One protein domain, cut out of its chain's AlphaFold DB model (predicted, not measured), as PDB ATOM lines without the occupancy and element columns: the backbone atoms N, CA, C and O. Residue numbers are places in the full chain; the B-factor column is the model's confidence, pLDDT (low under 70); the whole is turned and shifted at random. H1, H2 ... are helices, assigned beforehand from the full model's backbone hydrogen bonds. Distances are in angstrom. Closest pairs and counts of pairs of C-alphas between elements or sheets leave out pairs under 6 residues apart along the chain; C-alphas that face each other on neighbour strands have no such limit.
ATOM      1  N   LEU A  22     -33.550 -26.535 -19.201       58.75
ATOM      2  CA  LEU A  22     -33.875 -25.326 -18.428       58.75
ATOM      3  C   LEU A  22     -34.683 -25.611 -17.147       58.75
ATOM      4  O   LEU A  22     -34.605 -24.856 -16.182       58.75
ATOM      5  N   ARG A  23     -35.411 -26.735 -17.078       66.75
ATOM      6  CA  ARG A  23     -36.132 -27.142 -15.855       66.75
ATOM      7  C   ARG A  23     -35.203 -27.516 -14.702       66.75
ATOM      8  O   ARG A  23     -35.455 -27.116 -13.571       66.75
ATOM      9  N   LYS A  24     -34.123 -28.256 -14.977       74.00
ATOM     10  CA  LYS A  24     -33.134 -28.653 -13.958       74.00
ATOM     11  C   LYS A  24     -32.505 -27.448 -13.225       74.00
ATOM     12  O   LYS A  24     -32.560 -27.446 -11.998       74.00
ATOM     13  N   PRO A  25     -31.990 -26.403 -13.909       85.44
ATOM     14  CA  PRO A  25     -31.447 -25.228 -13.222       85.44
ATOM     15  C   PRO A  25     -32.518 -24.416 -12.477       85.44
ATOM     16  O   PRO A  25     -32.225 -23.859 -11.423       85.44
ATOM     17  N   MET A  26     -33.765 -24.388 -12.959       88.81
ATOM     18  CA  MET A  26     -34.860 -23.713 -12.250       88.81
ATOM     19  C   MET A  26     -35.214 -24.411 -10.929       88.81
ATOM     20  O   MET A  26     -35.333 -23.753  -9.898       88.81
ATOM     21  N   VAL A  27     -35.346 -25.741 -10.937       91.00
ATOM     22  CA  VAL A  27     -35.630 -26.529  -9.723       91.00
ATOM     23  C   VAL A  27     -34.486 -26.417  -8.715       91.00
ATOM     24  O   VAL A  27     -34.730 -26.257  -7.520       91.00
ATOM     25  N   GLU A  28     -33.241 -26.443  -9.187       92.38
ATOM     26  CA  GLU A  28     -32.062 -26.243  -8.341       92.38
ATOM     27  C   GLU A  28     -32.065 -24.864  -7.674       92.38
ATOM     28  O   GLU A  28     -31.819 -24.765  -6.471       92.38
ATOM     29  N   LYS A  29     -32.396 -23.806  -8.427       94.00
ATOM     30  CA  LYS A  29     -32.536 -22.451  -7.882       94.00
ATOM     31  C   LYS A  29     -33.579 -22.417  -6.763       94.00
ATOM     32  O   LYS A  29     -33.256 -21.993  -5.659       94.00
ATOM     33  N   LEU A  30     -34.772 -22.970  -7.000       95.44
ATOM     34  CA  LEU A  30     -35.824 -23.053  -5.979       95.44
ATOM     35  C   LEU A  30     -35.376 -23.838  -4.736       95.44
ATOM     36  O   LEU A  30     -35.693 -23.446  -3.611       95.44
ATOM     37  N   ARG A  31     -34.609 -24.927  -4.905       97.50
ATOM     38  CA  ARG A  31     -34.053 -25.675  -3.766       97.50
ATOM     39  C   ARG A  31     -33.086 -24.811  -2.957       97.50
ATOM     40  O   ARG A  31     -33.179 -24.796  -1.731       97.50
ATOM     41  N   ARG A  32     -32.170 -24.101  -3.624       97.94
ATOM     42  CA  ARG A  32     -31.197 -23.209  -2.972       97.94
ATOM     43  C   ARG A  32     -31.886 -22.060  -2.242       97.94
ATOM     44  O   ARG A  32     -31.536 -21.790  -1.097       97.94
ATOM     45  N   ASP A  33     -32.892 -21.451  -2.859       98.00
ATOM     46  CA  ASP A  33     -33.668 -20.359  -2.264       98.00
ATOM     47  C   ASP A  33     -34.405 -20.830  -1.001       98.00
ATOM     48  O   ASP A  33     -34.345 -20.173   0.043       98.00
ATOM     49  N   ARG A  34     -35.009 -22.026  -1.046       98.31
ATOM     50  CA  ARG A  34     -35.627 -22.648   0.133       98.31
ATOM     51  C   ARG A  34     -34.611 -22.908   1.247       98.31
ATOM     52  O   ARG A  34     -34.889 -22.576   2.394       98.31
ATOM     53  N   ILE A  35     -33.446 -23.479   0.927       98.12
ATOM     54  CA  ILE A  35     -32.386 -23.741   1.918       98.12
ATOM     55  C   ILE A  35     -31.933 -22.434   2.577       98.12
ATOM     56  O   ILE A  35     -31.855 -22.368   3.799       98.12
ATOM     57  N   ASN A  36     -31.682 -21.387   1.790       98.12
ATOM     58  CA  ASN A  36     -31.277 -20.085   2.322       98.12
ATOM     59  C   ASN A  36     -32.356 -19.486   3.231       98.12
ATOM     60  O   ASN A  36     -32.036 -19.005   4.313       98.12
ATOM     61  N   THR A  37     -33.628 -19.591   2.838       98.31
ATOM     62  CA  THR A  37     -34.757 -19.137   3.662       98.31
ATOM     63  C   THR A  37     -34.801 -19.874   5.002       98.31
ATOM     64  O   THR A  37     -34.919 -19.239   6.046       98.31
ATOM     65  N   CYS A  38     -34.643 -21.201   4.998       98.19
ATOM     66  CA  CYS A  38     -34.582 -21.993   6.227       98.19
ATOM     67  C   CYS A  38     -33.399 -21.606   7.131       98.19
ATOM     68  O   CYS A  38     -33.549 -21.592   8.349       98.19
ATOM     69  N   ILE A  39     -32.234 -21.287   6.560       98.00
ATOM     70  CA  ILE A  39     -31.055 -20.873   7.339       98.00
ATOM     71  C   ILE A  39     -31.295 -19.516   8.016       98.00
ATOM     72  O   ILE A  39     -30.995 -19.369   9.199       98.00
ATOM     73  N   GLU A  40     -31.894 -18.546   7.323       97.25
ATOM     74  CA  GLU A  40     -32.238 -17.253   7.937       97.25
ATOM     75  C   GLU A  40     -33.325 -17.395   9.015       97.25
ATOM     76  O   GLU A  40     -33.245 -16.769  10.074       97.25
ATOM     77  N   GLN A  41     -34.304 -18.283   8.808       97.88
ATOM     78  CA  GLN A  41     -35.278 -18.629   9.848       97.88
ATOM     79  C   GLN A  41     -34.591 -19.226  11.083       97.88
ATOM     80  O   GLN A  41     -34.871 -18.788  12.199       97.88
ATOM     81  N   LEU A  42     -33.657 -20.166  10.902       97.44
ATOM     82  CA  LEU A  42     -32.876 -20.738  12.005       97.44
ATOM     83  C   LEU A  42     -32.097 -19.665  12.765       97.44
ATOM     84  O   LEU A  42     -32.140 -19.643  13.993       97.44
ATOM     85  N   LYS A  43     -31.448 -18.738  12.054       95.75
ATOM     86  CA  LYS A  43     -30.738 -17.611  12.669       95.75
ATOM     87  C   LYS A  43     -31.651 -16.778  13.570       95.75
ATOM     88  O   LYS A  43     -31.246 -16.421  14.671       95.75
ATOM     89  N   SER A  44     -32.876 -16.492  13.118       95.44
ATOM     90  CA  SER A  44     -33.849 -15.727  13.909       95.44
ATOM     91  C   SER A  44     -34.307 -16.470  15.169       95.44
ATOM     92  O   SER A  44     -34.391 -15.868  16.237       95.44
ATOM     93  N   LEU A  45     -34.539 -17.785  15.070       96.19
ATOM     94  CA  LEU A  45     -34.967 -18.620  16.196       96.19
ATOM     95  C   LEU A  45     -33.871 -18.785  17.253       96.19
ATOM     96  O   LEU A  45     -34.181 -18.866  18.436       96.19
ATOM     97  N   LEU A  46     -32.609 -18.820  16.824       95.25
ATOM     98  CA  LEU A  46     -31.428 -18.973  17.682       95.25
ATOM     99  C   LEU A  46     -30.832 -17.627  18.131       95.25
ATOM    100  O   LEU A  46     -29.742 -17.589  18.700       95.25
ATOM    101  N   GLY A  47     -31.505 -16.507  17.849       92.62
ATOM    102  CA  GLY A  47     -31.033 -15.163  18.188       92.62
ATOM    103  C   GLY A  47     -30.580 -15.009  19.650       92.62
ATOM    104  O   GLY A  47     -29.466 -14.531  19.874       92.62
ATOM    105  N   PRO A  48     -31.376 -15.437  20.651       92.38
ATOM    106  CA  PRO A  48     -30.986 -15.346  22.061       92.38
ATOM    107  C   PRO A  48     -29.702 -16.117  22.401       92.38
ATOM    108  O   PRO A  48     -28.892 -15.677  23.218       92.38
ATOM    109  N   GLU A  49     -29.498 -17.267  21.769       91.56
ATOM    110  CA  GLU A  49     -28.352 -18.147  21.952       91.56
ATOM    111  C   GLU A  49     -27.084 -17.519  21.372       91.56
ATOM    112  O   GLU A  49     -26.033 -17.575  22.015       91.56
ATOM    113  N   PHE A  50     -27.192 -16.842  20.223       90.44
ATOM    114  CA  PHE A  50     -26.095 -16.049  19.667       90.44
ATOM    115  C   PHE A  50     -25.727 -14.876  20.563       90.44
ATOM    116  O   PHE A  50     -24.549 -14.700  20.856       90.44
ATOM    117  N   VAL A  51     -26.710 -14.129  21.069       88.69
ATOM    118  CA  VAL A  51     -26.452 -13.013  21.997       88.69
ATOM    119  C   VAL A  51     -25.757 -13.501  23.272       88.69
ATOM    120  O   VAL A  51     -24.858 -12.836  23.779       88.69
ATOM    121  N   ARG A  52     -26.125 -14.685  23.774       87.81
ATOM    122  CA  ARG A  52     -25.482 -15.301  24.945       87.81
ATOM    123  C   ARG A  52     -24.034 -15.727  24.708       87.81
ATOM    124  O   ARG A  52     -23.261 -15.695  25.660       87.81
ATOM    125  N   GLN A  53     -23.693 -16.208  23.513       85.44
ATOM    126  CA  GLN A  53     -22.350 -16.728  23.233       85.44
ATOM    127  C   GLN A  53     -21.416 -15.672  22.638       85.44
ATOM    128  O   GLN A  53     -20.266 -15.577  23.056       85.44
ATOM    129  N   GLN A  54     -21.893 -14.913  21.653       84.00
ATOM    130  CA  GLN A  54     -21.117 -13.956  20.866       84.00
ATOM    131  C   GLN A  54     -22.014 -12.792  20.385       84.00
ATOM    132  O   GLN A  54     -22.438 -12.782  19.225       84.00
ATOM    133  N   PRO A  55     -22.316 -11.809  21.253       81.19
ATOM    134  CA  PRO A  55     -23.294 -10.750  20.973       81.19
ATOM    135  C   PRO A  55     -22.946  -9.846  19.782       81.19
ATOM    136  O   PRO A  55     -23.856  -9.398  19.090       81.19
ATOM    137  N   ASP A  56     -21.658  -9.647  19.493       79.56
ATOM    138  CA  ASP A  56     -21.190  -8.740  18.432       79.56
ATOM    139  C   ASP A  56     -20.677  -9.470  17.176       79.56
ATOM    140  O   ASP A  56     -20.138  -8.848  16.257       79.56
ATOM    141  N   SER A  57     -20.819 -10.800  17.111       85.69
ATOM    142  CA  SER A  57     -20.285 -11.593  16.000       85.69
ATOM    143  C   SER A  57     -21.281 -11.724  14.847       85.69
ATOM    144  O   SER A  57     -22.460 -12.060  15.025       85.69
ATOM    145  N   LYS A  58     -20.789 -11.501  13.625       89.12
ATOM    146  CA  LYS A  58     -21.548 -11.754  12.402       89.12
ATOM    147  C   LYS A  58     -21.629 -13.261  12.174       89.12
ATOM    148  O   LYS A  58     -20.656 -13.874  11.768       89.12
ATOM    149  N   GLN A  59     -22.822 -13.815  12.360       89.88
ATOM    150  CA  GLN A  59     -23.066 -15.247  12.186       89.88
ATOM    151  C   GLN A  59     -22.971 -15.652  10.711       89.88
ATOM    152  O   GLN A  59     -23.803 -15.227   9.891       89.88
ATOM    153  N   GLU A  60     -21.973 -16.468  10.381       94.94
ATOM    154  CA  GLU A  60     -21.846 -17.127   9.089       94.94
ATOM    155  C   GLU A  60     -22.800 -18.328   8.997       94.94
ATOM    156  O   GLU A  60     -23.368 -18.802   9.981       94.94
ATOM    157  N   LYS A  61     -22.999 -18.864   7.786       96.25
ATOM    158  CA  LYS A  61     -23.893 -20.022   7.599       96.25
ATOM    159  C   LYS A  61     -23.425 -21.257   8.371       96.25
ATOM    160  O   LYS A  61     -24.270 -22.040   8.791       96.25
ATOM    161  N   ALA A  62     -22.115 -21.431   8.539       96.75
ATOM    162  CA  ALA A  62     -21.559 -22.524   9.328       96.75
ATOM    163  C   ALA A  62     -21.917 -22.362  10.814       96.75
ATOM    164  O   ALA A  62     -22.490 -23.290  11.384       96.75
ATOM    165  N   ASP A  63     -21.714 -21.168  11.381       94.62
ATOM    166  CA  ASP A  63     -22.052 -20.854  12.777       94.62
ATOM    167  C   ASP A  63     -23.541 -21.073  13.063       94.62
ATOM    168  O   ASP A  63     -23.912 -21.647  14.087       94.62
ATOM    169  N   ILE A  64     -24.413 -20.674  12.125       96.31
ATOM    170  CA  ILE A  64     -25.863 -20.874  12.251       96.31
ATOM    171  C   ILE A  64     -26.209 -22.356  12.387       96.31
ATOM    172  O   ILE A  64     -27.008 -22.744  13.245       96.31
ATOM    173  N   LEU A  65     -25.608 -23.192  11.545       97.81
ATOM    174  CA  LEU A  65     -25.851 -24.630  11.554       97.81
ATOM    175  C   LEU A  65     -25.230 -25.306  12.781       97.81
ATOM    176  O   LEU A  65     -25.859 -26.190  13.364       97.81
ATOM    177  N   GLU A  66     -24.041 -24.884  13.205       95.81
ATOM    178  CA  GLU A  66     -23.387 -25.407  14.405       95.81
ATOM    179  C   GLU A  66     -24.189 -25.081  15.669       95.81
ATOM    180  O   GLU A  66     -24.507 -25.981  16.455       95.81
ATOM    181  N   MET A  67     -24.618 -23.825  15.818       95.69
ATOM    182  CA  MET A  67     -25.476 -23.405  16.922       95.69
ATOM    183  C   MET A  67     -26.782 -24.200  16.946       95.69
ATOM    184  O   MET A  67     -27.203 -24.653  18.010       95.69
ATOM    185  N   ALA A  68     -27.400 -24.439  15.784       97.12
ATOM    186  CA  ALA A  68     -28.618 -25.242  15.691       97.12
ATOM    187  C   ALA A  68     -28.404 -26.673  16.209       97.12
ATOM    188  O   ALA A  68     -29.224 -27.195  16.966       97.12
ATOM    189  N   VAL A  69     -27.287 -27.311  15.844       97.38
ATOM    190  CA  VAL A  69     -26.953 -28.660  16.327       97.38
ATOM    191  C   VAL A  69     -26.726 -28.657  17.838       97.38
ATOM    192  O   VAL A  69     -27.268 -29.518  18.537       97.38
ATOM    193  N   CYS A  70     -25.961 -27.694  18.352       94.81
ATOM    194  CA  CYS A  70     -25.719 -27.539  19.785       94.81
ATOM    195  C   CYS A  70     -27.027 -27.336  20.559       94.81
ATOM    196  O   CYS A  70     -27.272 -28.030  21.552       94.81
ATOM    197  N   TYR A  71     -27.901 -26.459  20.064       95.25
ATOM    198  CA  TYR A  71     -29.211 -26.196  20.648       95.25
ATOM    199  C   TYR A  71     -30.081 -27.454  20.690       95.25
ATOM    200  O   TYR A  71     -30.609 -27.801  21.743       95.25
ATOM    201  N   LEU A  72     -30.196 -28.183  19.575       96.38
ATOM    202  CA  LEU A  72     -31.027 -29.390  19.507       96.38
ATOM    203  C   LEU A  72     -30.521 -30.499  20.435       96.38
ATOM    204  O   LEU A  72     -31.329 -31.170  21.078       96.38
ATOM    205  N   ARG A  73     -29.198 -30.669  20.558       95.69
ATOM    206  CA  ARG A  73     -28.604 -31.623  21.511       95.69
ATOM    207  C   ARG A  73     -28.926 -31.242  22.955       95.69
ATOM    208  O   ARG A  73     -29.344 -32.101  23.731       95.69
ATOM    209  N   ALA A  74     -28.769 -29.965  23.304       92.94
ATOM    210  CA  ALA A  74     -29.103 -29.464  24.634       92.94
ATOM    211  C   ALA A  74     -30.604 -29.605  24.932       92.94
ATOM    212  O   ALA A  74     -30.984 -30.063  26.011       92.94
ATOM    213  N   TRP A  75     -31.458 -29.285  23.960       94.06
ATOM    214  CA  TRP A  75     -32.905 -29.440  24.062       94.06
ATOM    215  C   TRP A  75     -33.310 -30.901  24.263       94.06
ATOM    216  O   TRP A  75     -34.134 -31.194  25.129       94.06
ATOM    217  N   GLN A  76     -32.708 -31.832  23.518       93.81
ATOM    218  CA  GLN A  76     -32.993 -33.258  23.650       93.81
ATOM    219  C   GLN A  76     -32.596 -33.786  25.033       93.81
ATOM    220  O   GLN A  76     -33.381 -34.504  25.653       93.81
ATOM    221  N   LEU A  77     -31.427 -33.387  25.543       92.62
ATOM    222  CA  LEU A  77     -30.992 -33.746  26.893       92.62
ATOM    223  C   LEU A  77     -31.947 -33.193  27.956       92.62
ATOM    224  O   LEU A  77     -32.391 -33.927  28.839       92.62
ATOM    225  N   HIS A  78     -32.314 -31.914  27.840       89.81
ATOM    226  CA  HIS A  78     -33.262 -31.287  28.754       89.81
ATOM    227  C   HIS A  78     -34.625 -31.985  28.712       89.81
ATOM    228  O   HIS A  78     -35.200 -32.267  29.758       89.81
ATOM    229  N   LYS A  79     -35.126 -32.333  27.522       89.88
ATOM    230  CA  LYS A  79     -36.383 -33.070  27.367       89.88
ATOM    231  C   LYS A  79     -36.331 -34.439  28.051       89.88
ATOM    232  O   LYS A  79     -37.238 -34.757  28.810       89.88
ATOM    233  N   GLN A  80     -35.259 -35.210  27.865       89.62
ATOM    234  CA  GLN A  80     -35.103 -36.498  28.551       89.62
ATOM    235  C   GLN A  80     -35.074 -36.347  30.078       89.62
ATOM    236  O   GLN A  80     -35.665 -37.158  30.792       89.62
ATOM    237  N   GLN A  81     -34.423 -35.299  30.584       89.06
ATOM    238  CA  GLN A  81     -34.408 -35.000  32.014       89.06
ATOM    239  C   GLN A  81     -35.802 -34.620  32.538       89.06
ATOM    240  O   GLN A  81     -36.194 -35.083  33.609       89.06
ATOM    241  N   GLN A  82     -36.560 -33.815  31.789       88.81
ATOM    242  CA  GLN A  82     -37.941 -33.445  32.120       88.81
ATOM    243  C   GLN A  82     -38.864 -34.669  32.145       88.81
ATOM    244  O   GLN A  82     -39.622 -34.849  33.099       88.81
ATOM    245  N   ASP A  83     -38.750 -35.549  31.149       87.25
ATOM    246  CA  ASP A  83     -39.530 -36.788  31.074       87.25
ATOM    247  C   ASP A  83     -39.207 -37.714  32.262       87.25
ATOM    248  O   ASP A  83     -40.110 -38.247  32.913       87.25
ATOM    249  N   GLY A  84     -37.919 -37.858  32.602       90.94
ATOM    250  CA  GLY A  84     -37.472 -38.620  33.771       90.94
ATOM    251  C   GLY A  84     -37.977 -38.037  35.094       90.94
ATOM    252  O   GLY A  84     -38.453 -38.780  35.954       90.94
ATOM    253  N   TYR A  85     -37.940 -36.711  35.238       90.12
ATOM    254  CA  TYR A  85     -38.477 -36.013  36.406       90.12
ATOM    255  C   TYR A  85     -39.990 -36.218  36.545       90.12
ATOM    256  O   TYR A  85     -40.461 -36.603  37.615       90.12
ATOM    257  N   SER A  86     -40.749 -36.032  35.462       91.25
ATOM    258  CA  SER A  86     -42.201 -36.241  35.450       91.25
ATOM    259  C   SER A  86     -42.565 -37.674  35.847       91.25
ATOM    260  O   SER A  86     -43.461 -37.885  36.668       91.25
ATOM    261  N   ARG A  87     -41.831 -38.665  35.325       93.12
ATOM    262  CA  ARG A  87     -42.016 -40.074  35.693       93.12
ATOM    263  C   ARG A  87     -41.725 -40.322  37.174       93.12
ATOM    264  O   ARG A  87     -42.527 -40.972  37.837       93.12
ATOM    265  N   CYS A  88     -40.630 -39.772  37.696       94.06
ATOM    266  CA  CYS A  88     -40.277 -39.885  39.112       94.06
ATOM    267  C   CYS A  88     -41.363 -39.282  40.016       94.06
ATOM    268  O   CYS A  88     -41.791 -39.916  40.978       94.06
ATOM    269  N   VAL A  89     -41.872 -38.094  39.678       93.31
ATOM    270  CA  VAL A  89     -42.969 -37.450  40.418       93.31
ATOM    271  C   VAL A  89     -44.246 -38.291  40.355       93.31
ATOM    272  O   VAL A  89     -44.926 -38.450  41.367       93.31
ATOM    273  N   GLN A  90     -44.579 -38.852  39.192       93.44
ATOM    274  CA  GLN A  90     -45.749 -39.717  39.036       93.44
ATOM    275  C   GLN A  90     -45.646 -40.983  39.894       93.44
ATOM    276  O   GLN A  90     -46.620 -41.363  40.545       93.44
ATOM    277  N   GLU A  91     -44.471 -41.606  39.924       94.00
ATOM    278  CA  GLU A  91     -44.198 -42.788  40.738       94.00
ATOM    279  C   GLU A  91     -44.235 -42.463  42.235       94.00
ATOM    280  O   GLU A  91     -44.875 -43.187  42.994       94.00
ATOM    281  N   ALA A  92     -43.670 -41.324  42.651       93.69
ATOM    282  CA  ALA A  92     -43.754 -40.850  44.030       93.69
ATOM    283  C   ALA A  92     -45.211 -40.634  44.474       93.69
ATOM    284  O   ALA A  92     -45.601 -41.087  45.547       93.69
ATOM    285  N   VAL A  93     -46.044 -40.002  43.639       93.56
ATOM    286  CA  VAL A  93     -47.484 -39.845  43.922       93.56
ATOM    287  C   VAL A  93     -48.174 -41.203  44.031       93.56
ATOM    288  O   VAL A  93     -48.958 -41.401  44.956       93.56
ATOM    289  N   SER A  94     -47.882 -42.127  43.110       93.62
ATOM    290  CA  SER A  94     -48.468 -43.471  43.101       93.62
ATOM    291  C   SER A  94     -48.070 -44.279  44.334       93.62
ATOM    292  O   SER A  94     -48.898 -44.983  44.899       93.62
ATOM    293  N   PHE A  95     -46.814 -44.194  44.765       92.69
ATOM    294  CA  PHE A  95     -46.343 -44.882  45.963       92.69
ATOM    295  C   PHE A  95     -47.034 -44.329  47.212       92.69
ATOM    296  O   PHE A  95     -47.637 -45.080  47.974       92.69
ATOM    297  N   LEU A  96     -47.028 -43.000  47.369       91.88
ATOM    298  CA  LEU A  96     -47.649 -42.334  48.511       91.88
ATOM    299  C   LEU A  96     -49.164 -42.610  48.565       91.88
ATOM    300  O   LEU A  96     -49.715 -42.864  49.630       91.88
ATOM    301  N   SER A  97     -49.877 -42.658  47.437       90.56
ATOM    302  CA  SER A  97     -51.322 -42.937  47.471       90.56
ATOM    303  C   SER A  97     -51.686 -44.326  48.017       90.56
ATOM    304  O   SER A  97     -52.810 -44.496  48.481       90.56
ATOM    305  N   HIS A  98     -50.765 -45.294  47.973       88.88
ATOM    306  CA  HIS A  98     -50.995 -46.676  48.408       88.88
ATOM    307  C   HIS A  98     -50.374 -47.008  49.778       88.88
ATOM    308  O   HIS A  98     -50.492 -48.142  50.234       88.88
ATOM    309  N   CYS A  99     -49.723 -46.057  50.459       84.44
ATOM    310  CA  CYS A  99     -49.164 -46.302  51.790       84.44
ATOM    311  C   CYS A  99     -50.253 -46.369  52.877       84.44
ATOM    312  O   CYS A  99     -50.969 -45.394  53.128       84.44
ATOM    313  N   GLU A 100     -50.317 -47.496  53.589       76.88
ATOM    314  CA  GLU A 100     -51.150 -47.664  54.783       76.88
ATOM    315  C   GLU A 100     -50.486 -46.970  55.989       76.88
ATOM    316  O   GLU A 100     -49.347 -47.261  56.342       76.88
ATOM    317  N   GLY A 101     -51.181 -46.000  56.602       74.69
ATOM    318  CA  GLY A 101     -50.647 -45.177  57.701       74.69
ATOM    319  C   GLY A 101     -50.170 -43.785  57.265       74.69
ATOM    320  O   GLY A 101     -48.984 -43.461  57.308       74.69
ATOM    321  N   GLN A 102     -51.104 -42.916  56.862       81.94
ATOM    322  CA  GLN A 102     -50.767 -41.565  56.403       81.94
ATOM    323  C   GLN A 102     -50.439 -40.617  57.562       81.94
ATOM    324  O   GLN A 102     -51.328 -40.018  58.174       81.94
ATOM    325  N   THR A 103     -49.149 -40.414  57.810       89.62
ATOM    326  CA  THR A 103     -48.674 -39.351  58.703       89.62
ATOM    327  C   THR A 103     -48.980 -37.960  58.127       89.62
ATOM    328  O   THR A 103     -49.269 -37.783  56.940       89.62
ATOM    329  N   GLN A 104     -48.887 -36.914  58.950       90.00
ATOM    330  CA  GLN A 104     -49.040 -35.537  58.464       90.00
ATOM    331  C   GLN A 104     -47.999 -35.193  57.381       90.00
ATOM    332  O   GLN A 104     -48.326 -34.525  56.400       90.00
ATOM    333  N   ALA A 105     -46.761 -35.675  57.534       89.88
ATOM    334  CA  ALA A 105     -45.696 -35.487  56.550       89.88
ATOM    335  C   ALA A 105     -46.054 -36.122  55.199       89.88
ATOM    336  O   ALA A 105     -45.877 -35.498  54.154       89.88
ATOM    337  N   HIS A 106     -46.649 -37.316  55.227       90.50
ATOM    338  CA  HIS A 106     -47.118 -38.020  54.040       90.50
ATOM    339  C   HIS A 106     -48.145 -37.204  53.237       90.50
ATOM    340  O   HIS A 106     -47.975 -36.990  52.036       90.50
ATOM    341  N   ARG A 107     -49.168 -36.660  53.911       90.56
ATOM    342  CA  ARG A 107     -50.192 -35.812  53.269       90.56
ATOM    343  C   ARG A 107     -49.597 -34.540  52.659       90.56
ATOM    344  O   ARG A 107     -49.995 -34.144  51.564       90.56
ATOM    345  N   ARG A 108     -48.628 -33.919  53.343       93.31
ATOM    346  CA  ARG A 108     -47.921 -32.726  52.842       93.31
ATOM    347  C   ARG A 108     -47.112 -33.034  51.581       93.31
ATOM    348  O   ARG A 108     -47.201 -32.283  50.615       93.31
ATOM    349  N   LEU A 109     -46.372 -34.144  51.567       92.75
ATOM    350  CA  LEU A 109     -45.599 -34.574  50.399       92.75
ATOM    351  C   LEU A 109     -46.503 -34.902  49.208       92.75
ATOM    352  O   LEU A 109     -46.248 -34.431  48.102       92.75
ATOM    353  N   LEU A 110     -47.586 -35.650  49.433       93.00
ATOM    354  CA  LEU A 110     -48.533 -36.005  48.378       93.00
ATOM    355  C   LEU A 110     -49.167 -34.757  47.741       93.00
ATOM    356  O   LEU A 110     -49.181 -34.638  46.516       93.00
ATOM    357  N   SER A 111     -49.622 -33.802  48.559       91.88
ATOM    358  CA  SER A 111     -50.170 -32.524  48.082       91.88
ATOM    359  C   SER A 111     -49.138 -31.723  47.280       91.88
ATOM    360  O   SER A 111     -49.453 -31.215  46.204       91.88
ATOM    361  N   HIS A 112     -47.884 -31.683  47.741       93.50
ATOM    362  CA  HIS A 112     -46.794 -31.027  47.020       93.50
ATOM    363  C   HIS A 112     -46.550 -31.651  45.636       93.50
ATOM    364  O   HIS A 112     -46.536 -30.936  44.634       93.50
ATOM    365  N   PHE A 113     -46.412 -32.978  45.540       92.56
ATOM    366  CA  PHE A 113     -46.183 -33.642  44.252       92.56
ATOM    367  C   PHE A 113     -47.379 -33.538  43.295       92.56
ATOM    368  O   PHE A 113     -47.188 -33.406  42.086       92.56
ATOM    369  N   GLN A 114     -48.609 -33.546  43.810       91.19
ATOM    370  CA  GLN A 114     -49.802 -33.277  43.003       91.19
ATOM    371  C   GLN A 114     -49.808 -31.838  42.465       91.19
ATOM    372  O   GLN A 114     -50.117 -31.629  41.291       91.19
ATOM    373  N   GLY A 115     -49.383 -30.862  43.276       89.50
ATOM    374  CA  GLY A 115     -49.185 -29.477  42.840       89.50
ATOM    375  C   GLY A 115     -48.114 -29.336  41.753       89.50
ATOM    376  O   GLY A 115     -48.318 -28.620  40.772       89.50
ATOM    377  N   LEU A 116     -47.009 -30.082  41.861       86.38
ATOM    378  CA  LEU A 116     -45.964 -30.124  40.830       86.38
ATOM    379  C   LEU A 116     -46.485 -30.659  39.487       86.38
ATOM    380  O   LEU A 116     -46.109 -30.138  38.438       86.38
ATOM    381  N   ARG A 117     -47.395 -31.646  39.497       81.50
ATOM    382  CA  ARG A 117     -48.039 -32.148  38.266       81.50
ATOM    383  C   ARG A 117     -48.951 -31.109  37.613       81.50
ATOM    384  O   ARG A 117     -48.972 -31.027  36.391       81.50
ATOM    385  N   ALA A 118     -49.685 -30.328  38.406       76.94
ATOM    386  CA  ALA A 118     -50.588 -29.294  37.895       76.94
ATOM    387  C   ALA A 118     -49.835 -28.087  37.310       76.94
ATOM    388  O   ALA A 118     -50.306 -27.466  36.362       76.94
ATOM    389  N   SER A 119     -48.661 -27.771  37.862       72.56
ATOM    390  CA  SER A 119     -47.847 -26.635  37.424       72.56
ATOM    391  C   SER A 119     -47.102 -26.898  36.107       72.56
ATOM    392  O   SER A 119     -46.742 -25.957  35.404       72.56
ATOM    393  N   GLY A 120     -46.829 -28.163  35.752       62.38
ATOM    394  CA  GLY A 120     -46.058 -28.525  34.549       62.38
ATOM    395  C   GLY A 120     -44.613 -27.997  34.532       62.38
ATOM    396  O   GLY A 120     -43.847 -28.292  33.618       62.38
TER     397      GLY A 120
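Overview. This is residues 22 to 120 of the 153 residues of the protein "Hairy-related 4, tandem duplicate 2" of Gasterosteus aculeatus (UniProt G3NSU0). One long helix, H3, makes the long axis; H4 folds back over its last part as a helical hairpin, and at the other end H1 meets the first part of H3 in an open corner, with residues 22 to 35 of H1 sticking out as a free arm. The short helix H2 sits by this corner, near H3 and across its line. The printed part has 99 residues with four named helices, in the order H1, H2, H3, H4, and no named strand; the class is all helix. The whole is extended, with a radius of gyration of the C-alphas of 23.8 A, and the C-alphas span 79 by 37 by 17 A.

Arrangement. The longest helix is H3, residues 61 to 97. H4, residues 104 to 119, touches H3, and H3 touches H4 with residues 86 to 97 alone; the closest C-alphas are those of Val 93 and Leu 110, 6.0 A apart. H3 and H4 form a helical hairpin, running opposite ways at a shallow tilt of 34.8 degrees, only just short of steep. H1, residues 22 to 45, touches H3 with residues 39 to 43 alone, and H3 touches H1 with residues 61 to 68 alone; the closest C-alphas are those of Lys 43 and Ile 64, 5.9 A apart. H1 and H3 run the same way at a steep tilt of 56 degrees. H2, residues 47 to 53, is close to H3 but not clearly touching it: the closest C-alphas, those of Glu 49 and Met 67, are 7.8 A apart. The lines of H2 and H3 are about perpendicular, at 86 degrees. H1 and H2 meet only through their link. H4 is apart from H1 and from H2. In H1, H2, H3 and H4 every O i to N i+4 pair is within hydrogen-bond range.

Along the chain. H3 measures 53.5 A from C-alpha 61 at (-23.893, -20.022, 7.599) to C-alpha 97 at (-51.322, -42.937, 47.471). H1 measures 35.3 A and begins with C-alpha 22 at (-33.875, -25.326, -18.428). H4 measures 22.9 A and ends with C-alpha 119 at (-47.847, -26.635, 37.424). H2, seven residues, measures 10.2 A.

Size, cuts and confidence. The two C-alphas farthest apart are those of Leu 22 and Gly 101, at 80.4 A. Residues 72 to 81, which belong to H3, and residues 98 to 105 also stand free. The printed part has no cut. The link from H1 to H2 is tight, those from H2 to H3 and from H3 to H4 are short, and no link is long. The mean pLDDT of the printed part is 90.6; residues 22, 23 and 120 are under 70.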